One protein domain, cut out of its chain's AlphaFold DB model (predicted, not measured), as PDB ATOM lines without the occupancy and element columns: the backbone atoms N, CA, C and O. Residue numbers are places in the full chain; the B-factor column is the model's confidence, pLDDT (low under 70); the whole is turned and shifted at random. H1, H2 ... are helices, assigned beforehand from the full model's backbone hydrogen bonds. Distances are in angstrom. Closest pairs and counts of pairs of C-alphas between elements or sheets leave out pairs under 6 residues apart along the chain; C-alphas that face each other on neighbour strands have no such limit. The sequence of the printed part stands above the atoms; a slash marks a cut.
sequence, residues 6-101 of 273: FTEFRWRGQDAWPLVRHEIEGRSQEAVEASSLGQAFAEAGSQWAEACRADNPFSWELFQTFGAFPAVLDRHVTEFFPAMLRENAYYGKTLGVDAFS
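Overview. This is residues 6 to 101 of the 273 residues of the protein "Glyco_hydro_4C domain-containing protein" of Chloroflexi bacterium (UniProt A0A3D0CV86). Little regular structure is here: H1, the longest helix, lies near H3, which meets H4 at a steep angle, while H2 lies away from these three, at the end of the long unnamed stretch of residues 28 to 47; a second such stretch, residues 81 to 101, follows H4. The printed part has 96 residues with four named helices, H1 to H4 in chain order, and no named strand; the class is all helix, with 33 residues in named elements. It is compact, radius of gyration of the C-alphas 14.1 A, spanning 43 by 31 by 25 A.

Along the chain. Find C-alpha 17 at (-446.592, 292.884, 77.730); from there H1 runs 15.4 A to residue 27. H2 is residues 48 to 51, 5.0 A. H3, residues 57 to 66, measures 14.1 A. H4, residues 73 to 80, runs 11.5 A to C-alpha 80 at (-430.440, 299.599, 93.278).

Arrangement. H1 and H3 are near each other, with 6 pairs of C-alphas within 10 A. H3 and H4 touch, closest at the C-alphas of Ser 59 and Asp 74, 5.7 A, at a steep tilt of 63 degrees, the same way. H2 is apart from H1, H3 and H4. In H1 and H3 every O i to N i+4 pair is within hydrogen-bond range, in H4 2 of 4; H2 is too short for one.

Size, cuts and confidence. The C-alphas farthest apart, Arg 12 and Glu 87, are 43.4 A apart. The printed part has no cut; the link H1 to H2 is long. Residues 26 to 36 and 38 to 55 have pLDDT under 70.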
ATOM      1  N   PHE A   6    -443.223 294.482  88.280       94.38
ATOM      2  CA  PHE A   6    -444.300 293.840  87.539       94.38
ATOM      3  C   PHE A   6    -443.706 292.717  86.691       94.38
ATOM      4  O   PHE A   6    -443.052 292.952  85.674       94.38
ATOM      5  N   THR A   7    -443.929 291.482  87.131       92.56
ATOM      6  CA  THR A   7    -443.526 290.267  86.411       92.56
ATOM      7  C   THR A   7    -444.620 289.769  85.470       92.56
ATOM      8  O   THR A   7    -444.328 289.146  84.455       92.56
ATOM      9  N   GLU A   8    -445.878 290.091  85.765       91.69
ATOM     10  CA  GLU A   8    -447.039 289.764  84.945       91.69
ATOM     11  C   GLU A   8    -447.870 291.020  84.691       91.69
ATOM     12  O   GLU A   8    -448.124 291.804  85.604       91.69
ATOM     13  N   PHE A   9    -448.343 291.180  83.458       92.88
ATOM     14  CA  PHE A   9    -449.320 292.200  83.114       92.88
ATOM     15  C   PHE A   9    -450.351 291.599  82.172       92.88
ATOM     16  O   PHE A   9    -450.025 291.143  81.078       92.88
ATOM     17  N   ARG A  10    -451.609 291.556  82.618       94.00
ATOM     18  CA  ARG A  10    -452.697 290.940  81.860       94.00
ATOM     19  C   ARG A  10    -453.824 291.925  81.651       94.00
ATOM     20  O   ARG A  10    -454.279 292.572  82.589       94.00
ATOM     21  N   TRP A  11    -454.344 291.957  80.433       93.69
ATOM     22  CA  TRP A  11    -455.530 292.724  80.089       93.69
ATOM     23  C   TRP A  11    -456.575 291.793  79.485       93.69
ATOM     24  O   TRP A  11    -456.313 291.083  78.515       93.69
ATOM     25  N   ARG A  12    -457.763 291.748  80.104       94.12
ATOM     26  CA  ARG A  12    -458.859 290.837  79.713       94.12
ATOM     27  C   ARG A  12    -458.412 289.367  79.613       94.12
ATOM     28  O   ARG A  12    -458.828 288.634  78.722       94.12
ATOM     29  N   GLY A  13    -457.541 288.948  80.534       94.38
ATOM     30  CA  GLY A  13    -457.016 287.581  80.639       94.38
ATOM     31  C   GLY A  13    -455.827 287.254  79.725       94.38
ATOM     32  O   GLY A  13    -455.174 286.233  79.941       94.38
ATOM     33  N   GLN A  14    -455.505 288.115  78.759       95.56
ATOM     34  CA  GLN A  14    -454.380 287.940  77.837       95.56
ATOM     35  C   GLN A  14    -453.125 288.631  78.370       95.56
ATOM     36  O   GLN A  14    -453.240 289.657  79.041       95.56
ATOM     37  N   ASP A  15    -451.948 288.082  78.067       94.81
ATOM     38  CA  ASP A  15    -450.673 288.766  78.318       94.81
ATOM     39  C   ASP A  15    -450.633 290.080  77.523       94.81
ATOM     40  O   ASP A  15    -450.846 290.098  76.308       94.81
ATOM     41  N   ALA A  16    -450.417 291.181  78.235       94.88
ATOM     42  CA  ALA A  16    -450.431 292.528  77.693       94.88
ATOM     43  C   ALA A  16    -449.021 293.110  77.513       94.88
ATOM     44  O   ALA A  16    -448.886 294.171  76.900       94.88
ATOM     45  N   TRP A  17    -447.962 292.424  77.961       92.62
ATOM     46  CA  TRP A  17    -446.592 292.884  77.730       92.62
ATOM     47  C   TRP A  17    -446.229 293.089  76.251       92.62
ATOM     48  O   TRP A  17    -445.541 294.071  75.965       92.62
ATOM     49  N   PRO A  18    -446.697 292.263  75.290       92.00
ATOM     50  CA  PRO A  18    -446.440 292.512  73.871       92.00
ATOM     51  C   PRO A  18    -446.985 293.859  73.370       92.00
ATOM     52  O   PRO A  18    -446.348 294.498  72.540       92.00
ATOM     53  N   LEU A  19    -448.130 294.314  73.897       90.06
ATOM     54  CA  LEU A  19    -448.723 295.607  73.530       90.06
ATOM     55  C   LEU A  19    -447.862 296.768  74.031       90.06
ATOM     56  O   LEU A  19    -447.616 297.721  73.298       90.06
ATOM     57  N   VAL A  20    -447.369 296.656  75.267       88.00
ATOM     58  CA  VAL A  20    -446.483 297.653  75.878       88.00
ATOM     59  C   VAL A  20    -445.164 297.750  75.108       88.00
ATOM     60  O   VAL A  20    -444.720 298.851  74.805       88.00
ATOM     61  N   ARG A  21    -444.561 296.615  74.726       86.94
ATOM     62  CA  ARG A  21    -443.325 296.607  73.922       86.94
ATOM     63  C   ARG A  21    -443.513 297.281  72.567       86.94
ATOM     64  O   ARG A  21    -442.687 298.104  72.200       86.94
ATOM     65  N   HIS A  22    -444.611 296.980  71.873       85.50
ATOM     66  CA  HIS A  22    -444.913 297.597  70.583       85.50
ATOM     67  C   HIS A  22    -445.038 299.126  70.681       85.50
ATOM     68  O   HIS A  22    -444.497 299.846  69.847       85.50
ATOM     69  N   GLU A  23    -445.707 299.622  71.724       82.69
ATOM     70  CA  GLU A  23    -445.836 301.060  71.977       82.69
ATOM     71  C   GLU A  23    -444.475 301.712  72.274       82.69
ATOM     72  O   GLU A  23    -444.166 302.776  71.738       82.69
ATOM     73  N   ILE A  24    -443.634 301.071  73.095       77.12
ATOM     74  CA  ILE A  24    -442.302 301.589  73.445       77.12
ATOM     75  C   ILE A  24    -441.381 301.628  72.223       77.12
ATOM     76  O   ILE A  24    -440.700 302.628  72.028       77.12
ATOM     77  N   GLU A  25    -441.370 300.587  71.386       74.75
ATOM     78  CA  GLU A  25    -440.588 300.556  70.138       74.75
ATOM     79  C   GLU A  25    -440.994 301.688  69.179       74.75
ATOM     80  O   GLU A  25    -440.153 302.242  68.468       74.75
ATOM     81  N   GLY A  26    -442.278 302.065  69.178       67.44
ATOM     82  CA  GLY A  26    -442.779 303.217  68.431       67.44
ATOM     83  C   GLY A  26    -442.301 304.560  68.992       67.44
ATOM     84  O   GLY A  26    -442.038 305.481  68.222       67.44
ATOM     85  N   ARG A  27    -442.143 304.664  70.319       64.00
ATOM     86  CA  ARG A  27    -441.712 305.883  71.026       64.00
ATOM     87  C   ARG A  27    -440.203 306.039  71.150       64.00
ATOM     88  O   ARG A  27    -439.732 307.162  71.238       64.00
ATOM     89  N   SER A  28    -439.421 304.958  71.109       54.12
ATOM     90  CA  SER A  28    -437.954 305.009  71.234       54.12
ATOM     91  C   SER A  28    -437.253 305.763  70.091       54.12
ATOM     92  O   SER A  28    -436.032 305.896  70.100       54.12
ATOM     93  N   GLN A  29    -438.006 306.228  69.086       47.72
ATOM     94  CA  GLN A  29    -437.533 307.141  68.043       47.72
ATOM     95  C   GLN A  29    -437.622 308.626  68.444       47.72
ATOM     96  O   GLN A  29    -437.013 309.465  67.781       47.72
ATOM     97  N   GLU A  30    -438.345 308.960  69.515       54.66
ATOM     98  CA  GLU A  30    -438.405 310.304  70.088       54.66
ATOM     99  C   GLU A  30    -437.260 310.476  71.096       54.66
ATOM    100  O   GLU A  30    -437.024 309.627  71.957       54.66
ATOM    101  N   ALA A  31    -436.485 311.553  70.955       55.81
ATOM    102  CA  ALA A  31    -435.371 311.822  71.855       55.81
ATOM    103  C   ALA A  31    -435.901 312.243  73.231       55.81
ATOM    104  O   ALA A  31    -436.658 313.206  73.328       55.81
ATOM    105  N   VAL A  32    -435.451 311.560  74.285       62.53
ATOM    106  CA  VAL A  32    -435.694 311.974  75.673       62.53
ATOM    107  C   VAL A  32    -435.094 313.366  75.880       62.53
ATOM    108  O   VAL A  32    -433.887 313.568  75.712       62.53
ATOM    109  N   GLU A  33    -435.921 314.344  76.248       63.94
ATOM    110  CA  GLU A  33    -435.441 315.694  76.540       63.94
ATOM    111  C   GLU A  33    -434.710 315.706  77.887       63.94
ATOM    112  O   GLU A  33    -435.317 315.757  78.954       63.94
ATOM    113  N   ALA A  34    -433.374 315.713  77.856       61.00
ATOM    114  CA  ALA A  34    -432.551 315.698  79.068       61.00
ATOM    115  C   ALA A  34    -432.913 316.815  80.071       61.00
ATOM    116  O   ALA A  34    -432.750 316.640  81.277       61.00
ATOM    117  N   SER A  35    -433.448 317.955  79.620       62.38
ATOM    118  CA  SER A  35    -433.873 319.051  80.500       62.38
ATOM    119  C   SER A  35    -434.999 318.676  81.467       62.38
ATOM    120  O   SER A  35    -434.998 319.202  82.575       62.38
ATOM    121  N   SER A  36    -435.912 317.769  81.104       65.25
ATOM    122  CA  SER A  36    -437.070 317.393  81.936       65.25
ATOM    123  C   SER A  36    -436.785 316.225  82.895       65.25
ATOM    124  O   SER A  36    -437.507 316.031  83.876       65.25
ATOM    125  N   LEU A  37    -435.706 315.468  82.661       73.69
ATOM    126  CA  LEU A  37    -435.366 314.281  83.448       73.69
ATOM    127  C   LEU A  37    -435.077 314.603  84.914       73.69
ATOM    128  O   LEU A  37    -434.297 315.505  85.229       73.69
ATOM    129  N   GLY A  38    -435.666 313.817  85.817       65.94
ATOM    130  CA  GLY A  38    -435.412 313.905  87.256       65.94
ATOM    131  C   GLY A  38    -435.929 315.181  87.930       65.94
ATOM    132  O   GLY A  38    -435.537 315.446  89.066       65.94
ATOM    133  N   GLN A  39    -436.775 315.966  87.246       64.94
ATOM    134  CA  GLN A  39    -437.419 317.167  87.799       64.94
ATOM    135  C   GLN A  39    -438.777 316.885  88.463       64.94
ATOM    136  O   GLN A  39    -439.233 317.683  89.278       64.94
ATOM    137  N   ALA A  40    -439.436 315.772  88.123       56.16
ATOM    138  CA  ALA A  40    -440.748 315.425  88.663       56.16
ATOM    139  C   ALA A  40    -440.637 314.610  89.961       56.16
ATOM    140  O   ALA A  40    -439.886 313.636  90.040       56.16
ATOM    141  N   PHE A  41    -441.449 314.982  90.952       56.16
ATOM    142  CA  PHE A  41    -441.587 314.288  92.232       56.16
ATOM    143  C   PHE A  41    -443.008 313.732  92.377       56.16
ATOM    144  O   PHE A  41    -443.842 314.320  93.070       56.16
ATOM    145  N   ALA A  42    -443.285 312.591  91.738       45.09
ATOM    146  CA  ALA A  42    -444.605 311.954  91.793       45.09
ATOM    147  C   ALA A  42    -445.093 311.728  93.242       45.09
ATOM    148  O   ALA A  42    -446.261 311.956  93.546       45.09
ATOM    149  N   GLU A  43    -444.182 311.379  94.156       42.19
ATOM    150  CA  GLU A  43    -444.460 311.193  95.591       42.19
ATOM    151  C   GLU A  43    -444.637 312.488  96.391       42.19
ATOM    152  O   GLU A  43    -445.276 312.470  97.440       42.19
ATOM    153  N   ALA A  44    -444.099 313.615  95.916       38.50
ATOM    154  CA  ALA A  44    -444.251 314.917  96.571       38.50
ATOM    155  C   ALA A  44    -445.525 315.657  96.118       38.50
ATOM    156  O   ALA A  44    -445.700 316.845  96.383       38.50
ATOM    157  N   GLY A  45    -446.429 314.960  95.421       39.91
ATOM    158  CA  GLY A  45    -447.702 315.516  94.981       39.91
ATOM    159  C   GLY A  45    -447.620 316.354  93.706       39.91
ATOM    160  O   GLY A  45    -448.537 317.140  93.457       39.91
ATOM    161  N   SER A  46    -446.582 316.187  92.869       46.34
ATOM    162  CA  SER A  46    -446.698 316.620  91.468       46.34
ATOM    163  C   SER A  46    -447.911 315.915  90.860       46.34
ATOM    164  O   SER A  46    -448.107 314.727  91.127       46.34
ATOM    165  N   GLN A  47    -448.742 316.618  90.082       44.78
ATOM    166  CA  GLN A  47    -449.964 316.015  89.550       44.78
ATOM    167  C   GLN A  47    -449.609 314.706  88.837       44.78
ATOM    168  O   GLN A  47    -448.664 314.665  88.055       44.78
ATOM    169  N   TRP A  48    -450.359 313.631  89.092       41.38
ATOM    170  CA  TRP A  48    -450.122 312.313  88.481       41.38
ATOM    171  C   TRP A  48    -449.989 312.408  86.943       41.38
ATOM    172  O   TRP A  48    -449.201 311.702  86.324       41.38
ATOM    173  N   ALA A  49    -450.687 313.375  86.334       37.09
ATOM    174  CA  ALA A  49    -450.592 313.723  84.917       37.09
ATOM    175  C   ALA A  49    -449.227 314.301  84.472       37.09
ATOM    176  O   ALA A  49    -448.830 314.088  83.329       37.09
ATOM    177  N   GLU A  50    -448.507 315.020  85.339       39.09
ATOM    178  CA  GLU A  50    -447.132 315.492  85.105       39.09
ATOM    179  C   GLU A  50    -446.108 314.379  85.352       39.09
ATOM    180  O   GLU A  50    -445.158 314.251  84.585       39.09
ATOM    181  N   ALA A  51    -446.336 313.508  86.343       42.22
ATOM    182  CA  ALA A  51    -445.508 312.322  86.574       42.22
ATOM    183  C   ALA A  51    -445.559 311.333  85.392       42.22
ATOM    184  O   ALA A  51    -444.533 310.778  85.012       42.22
ATOM    185  N   CYS A  52    -446.720 311.179  84.740       39.12
ATOM    186  CA  CYS A  52    -446.854 310.416  83.493       39.12
ATOM    187  C   CYS A  52    -446.092 311.020  82.298       39.12
ATOM    188  O   CYS A  52    -445.926 310.329  81.294       39.12
ATOM    189  N   ARG A  53    -445.674 312.294  82.370       41.19
ATOM    190  CA  ARG A  53    -444.842 312.950  81.345       41.19
ATOM    191  C   ARG A  53    -443.348 312.869  81.643       41.19
ATOM    192  O   ARG A  53    -442.562 313.223  80.774       41.19
ATOM    193  N   ALA A  54    -442.954 312.457  82.847       53.34
ATOM    194  CA  ALA A  54    -441.555 312.204  83.131       53.34
ATOM    195  C   ALA A  54    -441.160 310.903  82.430       53.34
ATOM    196  O   ALA A  54    -441.653 309.822  82.770       53.34
ATOM    197  N   ASP A  55    -440.282 311.013  81.437       67.31
ATOM    198  CA  ASP A  55    -439.647 309.842  80.859       67.31
ATOM    199  C   ASP A  55    -438.918 309.116  81.996       67.31
ATOM    200  O   ASP A  55    -438.127 309.714  82.726       67.31
ATOM    201  N   ASN A  56    -439.230 307.831  82.170       81.62
ATOM    202  CA  ASN A  56    -438.531 306.912  83.070       81.62
ATOM    203  C   ASN A  56    -437.642 305.990  82.227       81.62
ATOM    204  O   ASN A  56    -437.911 304.784  82.133       81.62
ATOM    205  N   PRO A  57    -436.683 306.559  81.468       84.31
ATOM    206  CA  PRO A  57    -435.938 305.820  80.463       84.31
ATOM    207  C   PRO A  57    -435.165 304.657  81.083       84.31
ATOM    208  O   PRO A  57    -435.108 303.590  80.472       84.31
ATOM    209  N   PHE A  58    -434.682 304.796  82.322       88.81
ATOM    210  CA  PHE A  58    -433.951 303.725  82.978       88.81
ATOM    211  C   PHE A  58    -434.878 302.547  83.304       88.81
ATOM    212  O   PHE A  58    -434.555 301.397  83.016       88.81
ATOM    213  N   SER A  59    -436.085 302.806  83.806       91.12
ATOM    214  CA  SER A  59    -437.104 301.777  84.045       91.12
ATOM    215  C   SER A  59    -437.505 301.050  82.762       91.12
ATOM    216  O   SER A  59    -437.688 299.830  82.771       91.12
ATOM    217  N   TRP A  60    -437.606 301.770  81.640       88.19
ATOM    218  CA  TRP A  60    -437.889 301.165  80.337       88.19
ATOM    219  C   TRP A  60    -436.722 300.323  79.811       88.19
ATOM    220  O   TRP A  60    -436.956 299.227  79.300       88.19
ATOM    221  N   GLU A  61    -435.476 300.771  79.976       89.44
ATOM    222  CA  GLU A  61    -434.280 299.980  79.653       89.44
ATOM    223  C   GLU A  61    -434.200 298.703  80.498       89.44
ATOM    224  O   GLU A  61    -433.927 297.617  79.973       89.44
ATOM    225  N   LEU A  62    -434.508 298.797  81.793       92.56
ATOM    226  CA  LEU A  62    -434.601 297.640  82.682       92.56
ATOM    227  C   LEU A  62    -435.709 296.682  82.234       92.56
ATOM    228  O   LEU A  62    -435.488 295.471  82.226       92.56
ATOM    229  N   PHE A  63    -436.864 297.187  81.792       92.31
ATOM    230  CA  PHE A  63    -437.927 296.348  81.232       92.31
ATOM    231  C   PHE A  63    -437.488 295.617  79.959       92.31
ATOM    232  O   PHE A  63    -437.734 294.416  79.834       92.31
ATOM    233  N   GLN A  64    -436.799 296.299  79.043       88.56
ATOM    234  CA  GLN A  64    -436.249 295.671  77.836       88.56
ATOM    235  C   GLN A  64    -435.177 294.621  78.174       88.56
ATOM    236  O   GLN A  64    -435.132 293.562  77.549       88.56
ATOM    237  N   THR A  65    -434.356 294.884  79.193       91.69
ATOM    238  CA  THR A  65    -433.247 294.013  79.615       91.69
ATOM    239  C   THR A  65    -433.728 292.772  80.366       91.69
ATOM    240  O   THR A  65    -433.267 291.659  80.112       91.69
ATOM    241  N   PHE A  66    -434.650 292.950  81.311       93.44
ATOM    242  CA  PHE A  66    -435.056 291.912  82.257       93.44
ATOM    243  C   PHE A  66    -436.415 291.282  81.946       93.44
ATOM    244  O   PHE A  66    -436.757 290.257  82.539       93.44
ATOM    245  N   GLY A  67    -437.196 291.868  81.034       91.31
ATOM    246  CA  GLY A  67    -438.539 291.400  80.685       91.31
ATOM    247  C   GLY A  67    -439.590 291.617  81.780       91.31
ATOM    248  O   GLY A  67    -440.702 291.115  81.645       91.31
ATOM    249  N   ALA A  68    -439.246 292.345  82.844       93.75
ATOM    250  CA  ALA A  68    -440.115 292.729  83.951       93.75
ATOM    251  C   ALA A  68    -439.930 294.225  84.222       93.75
ATOM    252  O   ALA A  68    -438.816 294.731  84.106       93.75
ATOM    253  N   PHE A  69    -441.006 294.938  84.549       93.62
ATOM    254  CA  PHE A  69    -440.963 296.395  84.702       93.62
ATOM    255  C   PHE A  69    -440.787 296.780  86.178       93.62
ATOM    256  O   PHE A  69    -441.572 296.306  87.003       93.62
ATOM    257  N   PRO A  70    -439.809 297.624  86.547       93.19
ATOM    258  CA  PRO A  70    -439.677 298.101  87.919       93.19
ATOM    259  C   PRO A  70    -440.794 299.103  88.240       93.19
ATOM    260  O   PRO A  70    -440.870 300.186  87.670       93.19
ATOM    261  N   ALA A  71    -441.682 298.750  89.168       90.44
ATOM    262  CA  ALA A  71    -442.892 299.526  89.457       90.44
ATOM    263  C   ALA A  71    -442.627 300.840  90.217       90.44
ATOM    264  O   ALA A  71    -443.527 301.662  90.357       90.44
ATOM    265  N   VAL A  72    -441.397 301.025  90.695       87.00
ATOM    266  CA  VAL A  72    -440.965 302.156  91.526       87.00
ATOM    267  C   VAL A  72    -440.368 303.310  90.719       87.00
ATOM    268  O   VAL A  72    -440.033 304.339  91.293       87.00
ATOM    269  N   LEU A  73    -440.263 303.159  89.392       88.50
ATOM    270  CA  LEU A  73    -439.784 304.203  88.484       88.50
ATOM    271  C   LEU A  73    -438.327 304.644  88.751       88.50
ATOM    272  O   LEU A  73    -437.641 304.106  89.623       88.50
ATOM    273  N   ASP A  74    -437.824 305.602  87.965       89.00
ATOM    274  CA  ASP A  74    -436.387 305.912  87.912       89.00
ATOM    275  C   ASP A  74    -435.848 306.458  89.236       89.00
ATOM    276  O   ASP A  74    -434.756 306.077  89.651       89.00
ATOM    277  N   ARG A  75    -436.622 307.291  89.942       85.00
ATOM    278  CA  ARG A  75    -436.195 307.899  91.213       85.00
ATOM    279  C   ARG A  75    -435.698 306.862  92.220       85.00
ATOM    280  O   ARG A  75    -434.662 307.078  92.831       85.00
ATOM    281  N   HIS A  76    -436.426 305.757  92.359       89.31
ATOM    282  CA  HIS A  76    -436.100 304.701  93.316       89.31
ATOM    283  C   HIS A  76    -435.265 303.599  92.701       89.31
ATOM    284  O   HIS A  76    -434.290 303.156  93.297       89.31
ATOM    285  N   VAL A  77    -435.616 303.139  91.493       92.81
ATOM    286  CA  VAL A  77    -434.954 301.959  90.921       92.81
ATOM    287  C   VAL A  77    -433.462 302.219  90.695       92.81
ATOM    288  O   VAL A  77    -432.663 301.296  90.826       92.81
ATOM    289  N   THR A  78    -433.075 303.468  90.413       92.25
ATOM    290  CA  THR A  78    -431.679 303.876  90.195       92.25
ATOM    291  C   THR A  78    -430.778 303.570  91.397       92.25
ATOM    292  O   THR A  78    -429.642 303.131  91.206       92.25
ATOM    293  N   GLU A  79    -431.289 303.681  92.628       91.69
ATOM    294  CA  GLU A  79    -430.544 303.404  93.868       91.69
ATOM    295  C   GLU A  79    -430.076 301.943  93.962       91.69
ATOM    296  O   GLU A  79    -429.055 301.641  94.577       91.69
ATOM    297  N   PHE A  80    -430.764 301.025  93.279       94.19
ATOM    298  CA  PHE A  80    -430.440 299.599  93.278       94.19
ATOM    299  C   PHE A  80    -429.458 299.199  92.174       94.19
ATOM    300  O   PHE A  80    -429.073 298.029  92.106       94.19
ATOM    301  N   PHE A  81    -429.017 300.132  91.326       93.44
ATOM    302  CA  PHE A  81    -428.045 299.885  90.254       93.44
ATOM    303  C   PHE A  81    -426.843 300.844  90.328       93.44
ATOM    304  O   PHE A  81    -426.472 301.453  89.317       93.44
ATOM    305  N   PRO A  82    -426.153 300.944  91.484       89.56
ATOM    306  CA  PRO A  82    -425.084 301.923  91.676       89.56
ATOM    307  C   PRO A  82    -423.928 301.749  90.684       89.56
ATOM    308  O   PRO A  82    -423.286 302.723  90.313       89.56
ATOM    309  N   ALA A  83    -423.670 300.528  90.203       86.69
ATOM    310  CA  ALA A  83    -422.628 300.265  89.212       86.69
ATOM    311  C   ALA A  83    -422.942 300.837  87.816       86.69
ATOM    312  O   ALA A  83    -422.014 301.160  87.080       86.69
ATOM    313  N   MET A  84    -424.222 300.959  87.449       88.50
ATOM    314  CA  MET A  84    -424.640 301.455  86.131       88.50
ATOM    315  C   MET A  84    -424.724 302.982  86.076       88.50
ATOM    316  O   MET A  84    -424.628 303.553  84.997       88.50
ATOM    317  N   LEU A  85    -424.901 303.638  87.225       87.94
ATOM    318  CA  LEU A  85    -425.332 305.037  87.297       87.94
ATOM    319  C   LEU A  85    -424.318 305.961  87.984       87.94
ATOM    320  O   LEU A  85    -424.673 306.997  88.547       87.94
ATOM    321  N   ARG A  86    -423.032 305.603  87.936       78.06
ATOM    322  CA  ARG A  86    -421.951 306.444  88.471       78.06
ATOM    323  C   ARG A  86    -421.672 307.630  87.547       78.06
ATOM    324  O   ARG A  86    -421.732 307.482  86.337       78.06
ATOM    325  N   GLU A  87    -421.288 308.769  88.124       74.06
ATOM    326  CA  GLU A  87    -420.625 309.894  87.432       74.06
ATOM    327  C   GLU A  87    -421.278 310.304  86.088       74.06
ATOM    328  O   GLU A  87    -420.779 309.984  85.014       74.06
ATOM    329  N   ASN A  88    -422.384 311.058  86.138       70.75
ATOM    330  CA  ASN A  88    -423.146 311.532  84.966       70.75
ATOM    331  C   ASN A  88    -423.773 310.442  84.068       70.75
ATOM    332  O   ASN A  88    -424.292 310.754  82.993       70.75
ATOM    333  N   ALA A  89    -423.767 309.174  84.491       83.88
ATOM    334  CA  ALA A  89    -424.324 308.072  83.704       83.88
ATOM    335  C   ALA A  89    -425.862 308.045  83.637       83.88
ATOM    336  O   ALA A  89    -426.416 307.297  82.837       83.88
ATOM    337  N   TYR A  90    -426.566 308.883  84.405       88.31
ATOM    338  CA  TYR A  90    -428.012 309.040  84.262       88.31
ATOM    339  C   TYR A  90    -428.325 310.065  83.159       88.31
ATOM    340  O   TYR A  90    -428.646 311.216  83.432       88.31
ATOM    341  N   TYR A  91    -428.165 309.665  81.894       86.88
ATOM    342  CA  TYR A  91    -428.479 310.485  80.706       86.88
ATOM    343  C   TYR A  91    -427.821 311.878  80.706       86.88
ATOM    344  O   TYR A  91    -428.429 312.876  80.318       86.88
ATOM    345  N   GLY A  92    -426.561 311.948  81.147       85.50
ATOM    346  CA  GLY A  92    -425.793 313.194  81.225       85.50
ATOM    347  C   GLY A  92    -426.009 313.994  82.511       85.50
ATOM    348  O   GLY A  92    -425.508 315.112  82.597       85.50
ATOM    349  N   LYS A  93    -426.724 313.431  83.493       85.62
ATOM    350  CA  LYS A  93    -427.004 314.030  84.802       85.62
ATOM    351  C   LYS A  93    -426.384 313.251  85.956       85.62
ATOM    352  O   LYS A  93    -426.217 312.031  85.898       85.62
ATOM    353  N   THR A  94    -426.102 313.964  87.036       88.19
ATOM    354  CA  THR A  94    -425.695 313.437  88.335       88.19
ATOM    355  C   THR A  94    -426.906 313.290  89.264       88.19
ATOM    356  O   THR A  94    -427.553 314.266  89.656       88.19
ATOM    357  N   LEU A  95    -427.175 312.045  89.672       88.81
ATOM    358  CA  LEU A  95    -428.185 311.718  90.682       88.81
ATOM    359  C   LEU A  95    -427.919 312.470  91.996       88.81
ATOM    360  O   LEU A  95    -426.775 312.588  92.434       88.81
ATOM    361  N   GLY A  96    -428.978 312.973  92.625       86.38
ATOM    362  CA  GLY A  96    -428.915 313.748  93.861       86.38
ATOM    363  C   GLY A  96    -428.518 315.215  93.678       86.38
ATOM    364  O   GLY A  96    -428.665 315.979  94.627       86.38
ATOM    365  N   VAL A  97    -428.071 315.625  92.482       87.81
ATOM    366  CA  VAL A  97    -427.629 316.999  92.184       87.81
ATOM    367  C   VAL A  97    -428.547 317.661  91.157       87.81
ATOM    368  O   VAL A  97    -429.331 318.535  91.515       87.81
ATOM    369  N   ASP A  98    -428.485 317.249  89.889       85.19
ATOM    370  CA  ASP A  98    -429.276 317.829  88.789       85.19
ATOM    371  C   ASP A  98    -430.347 316.866  88.229       85.19
ATOM    372  O   ASP A  98    -431.196 317.270  87.421       85.19
ATOM    373  N   ALA A  99    -430.369 315.624  88.726       85.31
ATOM    374  CA  ALA A  99    -431.499 314.698  88.700       85.31
ATOM    375  C   ALA A  99    -431.847 314.271  90.133       85.31
ATOM    376  O   ALA A  99    -430.964 313.842  90.872       85.31
ATOM    377  N   PHE A 100    -433.122 314.363  90.529       85.75
ATOM    378  CA  PHE A 100    -433.583 314.006  91.881       85.75
ATOM    379  C   PHE A 100    -432.813 314.743  93.002       85.75
ATOM    380  O   PHE A 100    -432.331 314.124  93.947       85.75
ATOM    381  N   SER A 101    -432.674 316.070  92.879       87.25
ATOM    382  CA  SER A 101    -431.870 316.918  93.783       87.25
ATOM    383  C   SER A 101    -432.227 316.748  95.266       87.25
ATOM    384  O   SER A 101    -433.382 316.937  95.661       87.25
TER     385      SER A 101